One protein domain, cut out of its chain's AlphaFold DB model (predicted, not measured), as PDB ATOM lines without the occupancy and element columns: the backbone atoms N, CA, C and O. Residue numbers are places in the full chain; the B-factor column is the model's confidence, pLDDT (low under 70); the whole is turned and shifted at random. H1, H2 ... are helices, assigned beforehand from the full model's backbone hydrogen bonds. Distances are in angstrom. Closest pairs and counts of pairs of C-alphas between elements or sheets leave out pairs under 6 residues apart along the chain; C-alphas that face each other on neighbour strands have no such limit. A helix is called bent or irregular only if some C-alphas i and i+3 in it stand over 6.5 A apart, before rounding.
ATOM      1  N   VAL A  53      -3.241 -53.615  12.762       68.69
ATOM      2  CA  VAL A  53      -3.545 -53.406  14.183       68.69
ATOM      3  C   VAL A  53      -3.936 -51.951  14.434       68.69
ATOM      4  O   VAL A  53      -4.936 -51.728  15.105       68.69
ATOM      5  N   LEU A  54      -3.252 -50.984  13.807       72.69
ATOM      6  CA  LEU A  54      -3.620 -49.562  13.834       72.69
ATOM      7  C   LEU A  54      -5.043 -49.306  13.302       72.69
ATOM      8  O   LEU A  54      -5.793 -48.539  13.901       72.69
ATOM      9  N   MET A  55      -5.437 -49.970  12.212       65.12
ATOM     10  CA  MET A  55      -6.788 -49.867  11.645       65.12
ATOM     11  C   MET A  55      -7.851 -50.652  12.432       65.12
ATOM     12  O   MET A  55      -9.032 -50.344  12.324       65.12
ATOM     13  N   ASN A  56      -7.463 -51.629  13.258       64.75
ATOM     14  CA  ASN A  56      -8.378 -52.426  14.090       64.75
ATOM     15  C   ASN A  56      -8.456 -51.944  15.556       64.75
ATOM     16  O   ASN A  56      -9.092 -52.609  16.382       64.75
ATOM     17  N   ILE A  57      -7.854 -50.796  15.905       69.75
ATOM     18  CA  ILE A  57      -8.037 -50.186  17.232       69.75
ATOM     19  C   ILE A  57      -9.502 -49.752  17.375       69.75
ATOM     20  O   ILE A  57      -9.997 -48.893  16.645       69.75
ATOM     21  N   ARG A  58     -10.204 -50.353  18.337       63.91
ATOM     22  CA  ARG A  58     -11.597 -50.011  18.651       63.91
ATOM     23  C   ARG A  58     -11.677 -48.672  19.386       63.91
ATOM     24  O   ARG A  58     -10.749 -48.284  20.088       63.91
ATOM     25  N   ASN A  59     -12.822 -48.007  19.261       66.12
ATOM     26  CA  ASN A  59     -13.183 -46.792  20.002       66.12
ATOM     27  C   ASN A  59     -12.302 -45.556  19.694       66.12
ATOM     28  O   ASN A  59     -12.289 -44.601  20.469       66.12
ATOM     29  N   VAL A  60     -11.596 -45.541  18.554       68.12
ATOM     30  CA  VAL A  60     -10.867 -44.359  18.064       68.12
ATOM     31  C   VAL A  60     -11.858 -43.328  17.524       68.12
ATOM     32  O   VAL A  60     -12.375 -43.465  16.411       68.12
ATOM     33  N   GLN A  61     -12.105 -42.278  18.309       65.81
ATOM     34  CA  GLN A  61     -12.910 -41.138  17.881       65.81
ATOM     35  C   GLN A  61     -12.231 -40.434  16.699       65.81
ATOM     36  O   GLN A  61     -11.097 -39.965  16.800       65.81
ATOM     37  N   ASN A  62     -12.934 -40.360  15.574       74.31
ATOM     38  CA  ASN A  62     -12.472 -39.734  14.341       74.31
ATOM     39  C   ASN A  62     -13.637 -38.990  13.656       74.31
ATOM     40  O   ASN A  62     -14.762 -39.017  14.152       74.31
ATOM     41  N   ILE A  63     -13.395 -38.324  12.520       74.69
ATOM     42  CA  ILE A  63     -14.427 -37.515  11.832       74.69
ATOM     43  C   ILE A  63     -15.616 -38.334  11.287       74.69
ATOM     44  O   ILE A  63     -16.602 -37.752  10.843       74.69
ATOM     45  N   TYR A  64     -15.530 -39.669  11.323       73.69
ATOM     46  CA  TYR A  64     -16.601 -40.594  10.955       73.69
ATOM     47  C   TYR A  64     -17.274 -41.273  12.158       73.69
ATOM     48  O   TYR A  64     -18.144 -42.115  11.956       73.69
ATOM     49  N   THR A  65     -16.922 -40.920  13.397       72.31
ATOM     50  CA  THR A  65     -17.607 -41.389  14.616       72.31
ATOM     51  C   THR A  65     -18.768 -40.456  14.970       72.31
ATOM     52  O   THR A  65     -18.580 -39.240  15.008       72.31
ATOM     53  N   ASP A  66     -19.952 -40.992  15.279       71.94
ATOM     54  CA  ASP A  66     -21.061 -40.174  15.789       71.94
ATOM     55  C   ASP A  66     -20.703 -39.573  17.174       71.94
ATOM     56  O   ASP A  66     -20.275 -40.309  18.072       71.94
ATOM     57  N   PRO A  67     -20.864 -38.249  17.386       67.94
ATOM     58  CA  PRO A  67     -20.444 -37.586  18.622       67.94
ATOM     59  C   PRO A  67     -21.271 -37.989  19.855       67.94
ATOM     60  O   PRO A  67     -20.790 -37.846  20.978       67.94
ATOM     61  N   ASN A  68     -22.486 -38.509  19.660       73.19
ATOM     62  CA  ASN A  68     -23.378 -38.986  20.718       73.19
ATOM     63  C   ASN A  68     -23.303 -40.514  20.894       73.19
ATOM     64  O   ASN A  68     -23.604 -41.023  21.973       73.19
ATOM     65  N   LYS A  69     -22.913 -41.258  19.849       72.69
ATOM     66  CA  LYS A  69     -22.863 -42.729  19.830       72.69
ATOM     67  C   LYS A  69     -21.521 -43.240  19.304       72.69
ATOM     68  O   LYS A  69     -21.380 -43.562  18.128       72.69
ATOM     69  N   ARG A  70     -20.554 -43.396  20.212       61.44
ATOM     70  CA  ARG A  70     -19.153 -43.763  19.911       61.44
ATOM     71  C   ARG A  70     -18.966 -45.043  19.081       61.44
ATOM     72  O   ARG A  70     -17.956 -45.162  18.395       61.44
ATOM     73  N   ASP A  71     -19.924 -45.967  19.122       65.88
ATOM     74  CA  ASP A  71     -19.883 -47.229  18.371       65.88
ATOM     75  C   ASP A  71     -20.480 -47.122  16.951       65.88
ATOM     76  O   ASP A  71     -20.367 -48.060  16.162       65.88
ATOM     77  N   GLN A  72     -21.134 -46.003  16.605       68.44
ATOM     78  CA  GLN A  72     -21.768 -45.802  15.300       68.44
ATOM     79  C   GLN A  72     -20.891 -44.959  14.366       68.44
ATOM     80  O   GLN A  72     -20.423 -43.873  14.710       68.44
ATOM     81  N   TRP A  73     -20.697 -45.477  13.151       68.06
ATOM     82  CA  TRP A  73     -20.004 -44.787  12.067       68.06
ATOM     83  C   TRP A  73     -20.985 -44.048  11.158       68.06
ATOM     84  O   TRP A  73     -21.956 -44.636  10.677       68.06
ATOM     85  N   VAL A  74     -20.684 -42.788  10.847       74.81
ATOM     86  CA  VAL A  74     -21.354 -42.039   9.777       74.81
ATOM     87  C   VAL A  74     -20.717 -42.341   8.412       74.81
ATOM     88  O   VAL A  74     -19.649 -42.952   8.306       74.81
ATOM     89  N   SER A  75     -21.390 -41.951   7.325       77.69
ATOM     90  CA  SER A  75     -20.899 -42.223   5.969       77.69
ATOM     91  C   SER A  75     -19.573 -41.508   5.689       77.69
ATOM     92  O   SER A  75     -19.407 -40.331   5.995       77.69
ATOM     93  N   THR A  76     -18.642 -42.212   5.044       76.56
ATOM     94  CA  THR A  76     -17.323 -41.679   4.669       76.56
ATOM     95  C   THR A  76     -17.377 -40.751   3.452       76.56
ATOM     96  O   THR A  76     -16.567 -39.835   3.325       76.56
ATOM     97  N   TRP A  77     -18.345 -40.972   2.559       76.38
ATOM     98  CA  TRP A  77     -18.426 -40.305   1.257       76.38
ATOM     99  C   TRP A  77     -18.660 -38.784   1.295       76.38
ATOM    100  O   TRP A  77     -18.016 -38.104   0.497       76.38
ATOM    101  N   PRO A  78     -19.491 -38.206   2.190       78.19
ATOM    102  CA  PRO A  78     -19.718 -36.760   2.219       78.19
ATOM    103  C   PRO A  78     -18.443 -35.931   2.418       78.19
ATOM    104  O   PRO A  78     -18.235 -34.969   1.685       78.19
ATOM    105  N   GLU A  79     -17.554 -36.305   3.346       78.19
ATOM    106  CA  GLU A  79     -16.289 -35.573   3.542       78.19
ATOM    107  C   GLU A  79     -15.278 -35.827   2.419       78.19
ATOM    108  O   GLU A  79     -14.577 -34.898   2.023       78.19
ATOM    109  N   VAL A  80     -15.240 -37.038   1.847       77.00
ATOM    110  CA  VAL A  80     -14.403 -37.337   0.668       77.00
ATOM    111  C   VAL A  80     -14.809 -36.457  -0.516       77.00
ATOM    112  O   VAL A  80     -13.958 -35.799  -1.110       77.00
ATOM    113  N   LEU A  81     -16.108 -36.370  -0.814       78.50
ATOM    114  CA  LEU A  81     -16.639 -35.528  -1.888       78.50
ATOM    115  C   LEU A  81     -16.401 -34.039  -1.605       78.50
ATOM    116  O   LEU A  81     -15.853 -33.342  -2.458       78.50
ATOM    117  N   LYS A  82     -16.711 -33.551  -0.395       78.00
ATOM    118  CA  LYS A  82     -16.387 -32.168  -0.005       78.00
ATOM    119  C   LYS A  82     -14.892 -31.869  -0.155       78.00
ATOM    120  O   LYS A  82     -14.555 -30.763  -0.554       78.00
ATOM    121  N   LYS A  83     -13.987 -32.810   0.148       80.00
ATOM    122  CA  LYS A  83     -12.541 -32.577   0.005       80.00
ATOM    123  C   LYS A  83     -12.093 -32.549  -1.456       80.00
ATOM    124  O   LYS A  83     -11.296 -31.681  -1.800       80.00
ATOM    125  N   LEU A  84     -12.642 -33.419  -2.307       79.25
ATOM    126  CA  LEU A  84     -12.399 -33.408  -3.758       79.25
ATOM    127  C   LEU A  84     -12.859 -32.097  -4.420       79.25
ATOM    128  O   LEU A  84     -12.184 -31.604  -5.315       79.25
ATOM    129  N   PHE A  85     -13.955 -31.500  -3.938       83.00
ATOM    130  CA  PHE A  85     -14.467 -30.206  -4.411       83.00
ATOM    131  C   PHE A  85     -14.015 -28.997  -3.560       83.00
ATOM    132  O   PHE A  85     -14.589 -27.920  -3.668       83.00
ATOM    133  N   GLY A  86     -13.004 -29.146  -2.696       76.19
ATOM    134  CA  GLY A  86     -12.418 -28.045  -1.908       76.19
ATOM    135  C   GLY A  86     -13.236 -27.535  -0.706       76.19
ATOM    136  O   GLY A  86     -12.705 -26.793   0.114       76.19
ATOM    137  N   PHE A  87     -14.485 -27.972  -0.537       80.31
ATOM    138  CA  PHE A  87     -15.405 -27.552   0.529       80.31
ATOM    139  C   PHE A  87     -15.151 -28.166   1.921       80.31
ATOM    140  O   PHE A  87     -15.832 -27.791   2.874       80.31
ATOM    141  N   SER A  88     -14.218 -29.117   2.082       73.69
ATOM    142  CA  SER A  88     -13.874 -29.667   3.409       73.69
ATOM    143  C   SER A  88     -12.638 -28.988   4.005       73.69
ATOM    144  O   SER A  88     -11.522 -29.110   3.484       73.69
ATOM    145  N   SER A  89     -12.836 -28.324   5.146       73.06
ATOM    146  CA  SER A  89     -11.789 -27.733   5.988       73.06
ATOM    147  C   SER A  89     -10.936 -28.778   6.724       73.06
ATOM    148  O   SER A  89      -9.845 -28.455   7.189       73.06
ATOM    149  N   HIS A  90     -11.382 -30.037   6.795       73.94
ATOM    150  CA  HIS A  90     -10.643 -31.117   7.447       73.94
ATOM    151  C   HIS A  90      -9.302 -31.407   6.754       73.94
ATOM    152  O   HIS A  90      -9.167 -31.296   5.530       73.94
ATOM    153  N   ASN A  91      -8.293 -31.811   7.531       74.75
ATOM    154  CA  ASN A  91      -6.993 -32.206   6.987       74.75
ATOM    155  C   ASN A  91      -7.142 -33.455   6.092       74.75
ATOM    156  O   ASN A  91      -7.885 -34.378   6.425       74.75
ATOM    157  N   PHE A  92      -6.430 -33.494   4.962       69.50
ATOM    158  CA  PHE A  92      -6.551 -34.541   3.940       69.50
ATOM    159  C   PHE A  92      -6.366 -35.954   4.516       69.50
ATOM    160  O   PHE A  92      -7.171 -36.838   4.242       69.50
ATOM    161  N   LEU A  93      -5.381 -36.142   5.402       65.12
ATOM    162  CA  LEU A  93      -5.124 -37.423   6.071       65.12
ATOM    163  C   LEU A  93      -6.325 -37.920   6.900       65.12
ATOM    164  O   LEU A  93      -6.607 -39.116   6.910       65.12
ATOM    165  N   CYS A  94      -7.067 -37.013   7.545       68.19
ATOM    166  CA  CYS A  94      -8.265 -37.353   8.317       68.19
ATOM    167  C   CYS A  94      -9.420 -37.801   7.408       68.19
ATOM    168  O   CYS A  94     -10.169 -38.701   7.773       68.19
ATOM    169  N   VAL A  95      -9.535 -37.212   6.213       74.06
ATOM    170  CA  VAL A  95     -10.539 -37.597   5.205       74.06
ATOM    171  C   VAL A  95     -10.184 -38.934   4.541       74.06
ATOM    172  O   VAL A  95     -11.054 -39.767   4.298       74.06
ATOM    173  N   CYS A  96      -8.900 -39.197   4.293       68.50
ATOM    174  CA  CYS A  96      -8.455 -40.477   3.739       68.50
ATOM    175  C   CYS A  96      -8.570 -41.653   4.724       68.50
ATOM    176  O   CYS A  96      -8.676 -42.791   4.272       68.50
ATOM    177  N   TYR A  97      -8.578 -41.403   6.039       69.62
ATOM    178  CA  TYR A  97      -8.613 -42.443   7.077       69.62
ATOM    179  C   TYR A  97      -9.776 -43.434   6.910       69.62
ATOM    180  O   TYR A  97      -9.550 -44.639   6.859       69.62
ATOM    181  N   GLY A  98     -11.010 -42.941   6.753       68.75
ATOM    182  CA  GLY A  98     -12.212 -43.782   6.701       68.75
ATOM    183  C   GLY A  98     -12.259 -44.762   5.517       68.75
ATOM    184  O   GLY A  98     -12.491 -45.955   5.730       68.75
ATOM    185  N   PRO A  99     -12.028 -44.311   4.268       71.81
ATOM    186  CA  PRO A  99     -11.874 -45.205   3.120       71.81
ATOM    187  C   PRO A  99     -10.702 -46.188   3.268       71.81
ATOM    188  O   PRO A  99     -10.838 -47.359   2.916       71.81
ATOM    189  N   LEU A 100      -9.570 -45.732   3.814       64.31
ATOM    190  CA  LEU A 100      -8.360 -46.542   3.967       64.31
ATOM    191  C   LEU A 100      -8.536 -47.661   5.011       64.31
ATOM    192  O   LEU A 100      -8.088 -48.782   4.788       64.31
ATOM    193  N   GLN A 101      -9.233 -47.385   6.115       64.25
ATOM    194  CA  GLN A 101      -9.558 -48.371   7.150       64.25
ATOM    195  C   GLN A 101     -10.428 -49.505   6.589       64.25
ATOM    196  O   GLN A 101     -10.047 -50.671   6.673       64.25
ATOM    197  N   LYS A 102     -11.520 -49.157   5.888       65.25
ATOM    198  CA  LYS A 102     -12.413 -50.133   5.232       65.25
ATOM    199  C   LYS A 102     -11.703 -51.015   4.198       65.25
ATOM    200  O   LYS A 102     -12.116 -52.152   3.992       65.25
ATOM    201  N   PHE A 103     -10.650 -50.510   3.555       60.69
ATOM    202  CA  PHE A 103      -9.806 -51.299   2.657       60.69
ATOM    203  C   PHE A 103      -8.921 -52.304   3.420       60.69
ATOM    204  O   PHE A 103      -8.839 -53.468   3.031       60.69
ATOM    205  N   PHE A 104      -8.292 -51.894   4.528       51.19
ATOM    206  CA  PHE A 104      -7.412 -52.777   5.307       51.19
ATOM    207  C   PHE A 104      -8.149 -53.846   6.129       51.19
ATOM    208  O   PHE A 104      -7.590 -54.925   6.345       51.19
ATOM    209  N   ASP A 105      -9.397 -53.596   6.530       54.94
ATOM    210  CA  ASP A 105     -10.234 -54.577   7.239       54.94
ATOM    211  C   ASP A 105     -10.605 -55.805   6.382       54.94
ATOM    212  O   ASP A 105     -10.924 -56.866   6.922       54.94
ATOM    213  N   ALA A 106     -10.509 -55.704   5.052       53.97
ATOM    214  CA  ALA A 106     -10.886 -56.760   4.109       53.97
ATOM    215  C   ALA A 106      -9.821 -57.867   3.897       53.97
ATOM    216  O   ALA A 106      -9.991 -58.718   3.024       53.97
TER     217      ALA A 106
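What this domain is: This is residues 53 to 106 of the 202 residues of a protein of Operophtera brumata (winter moth) (UniProt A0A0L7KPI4). There is little regular structure here: the helix H2 and the shorter H1, which packs at a slant on H2's residues 92 to 96, are joined to a long looping stretch, residues 53 to 76, with no named element. The 54 printed residues are all helix by class, with 21 in named elements, H1 then H2, and no named strand. The whole is compact, radius of gyration of the C-alphas 11.3 A, spanning 30 by 26 by 15 A.

How they stand to each other: Start at H2, residues 92 to 104, irregular but only just: C-alphas 95 and 98 are 6.6 A apart. It touches H1, residues 77 to 84, with residues 92 to 96 alone; the closest C-alphas, those of Val 80 and Val 95, are 6.0 A apart. Their lines stand at a steep tilt of 46 degrees, opposite ways. Every O i to N i+4 pair is within hydrogen-bond range in H1, and 7 of 9 in H2.

Where its parts are: Find C-alpha 92 at (-6.551, -34.541, 3.940); H2 runs 18.3 A to C-alpha 104 at (-7.412, -52.777, 5.307). H1 begins at C-alpha 77, (-18.426, -40.305, 1.257), and runs 10.4 A.

The domain as a whole: The farthest C-alphas, of Val 53 and Phe 85, are 31.7 A apart. The printed part has no cut, and the link from H1 to H2 is short. Mean pLDDT of the printed part is 70.5; look for low confidence at residues 55 to 61 and 100 to 106, among others.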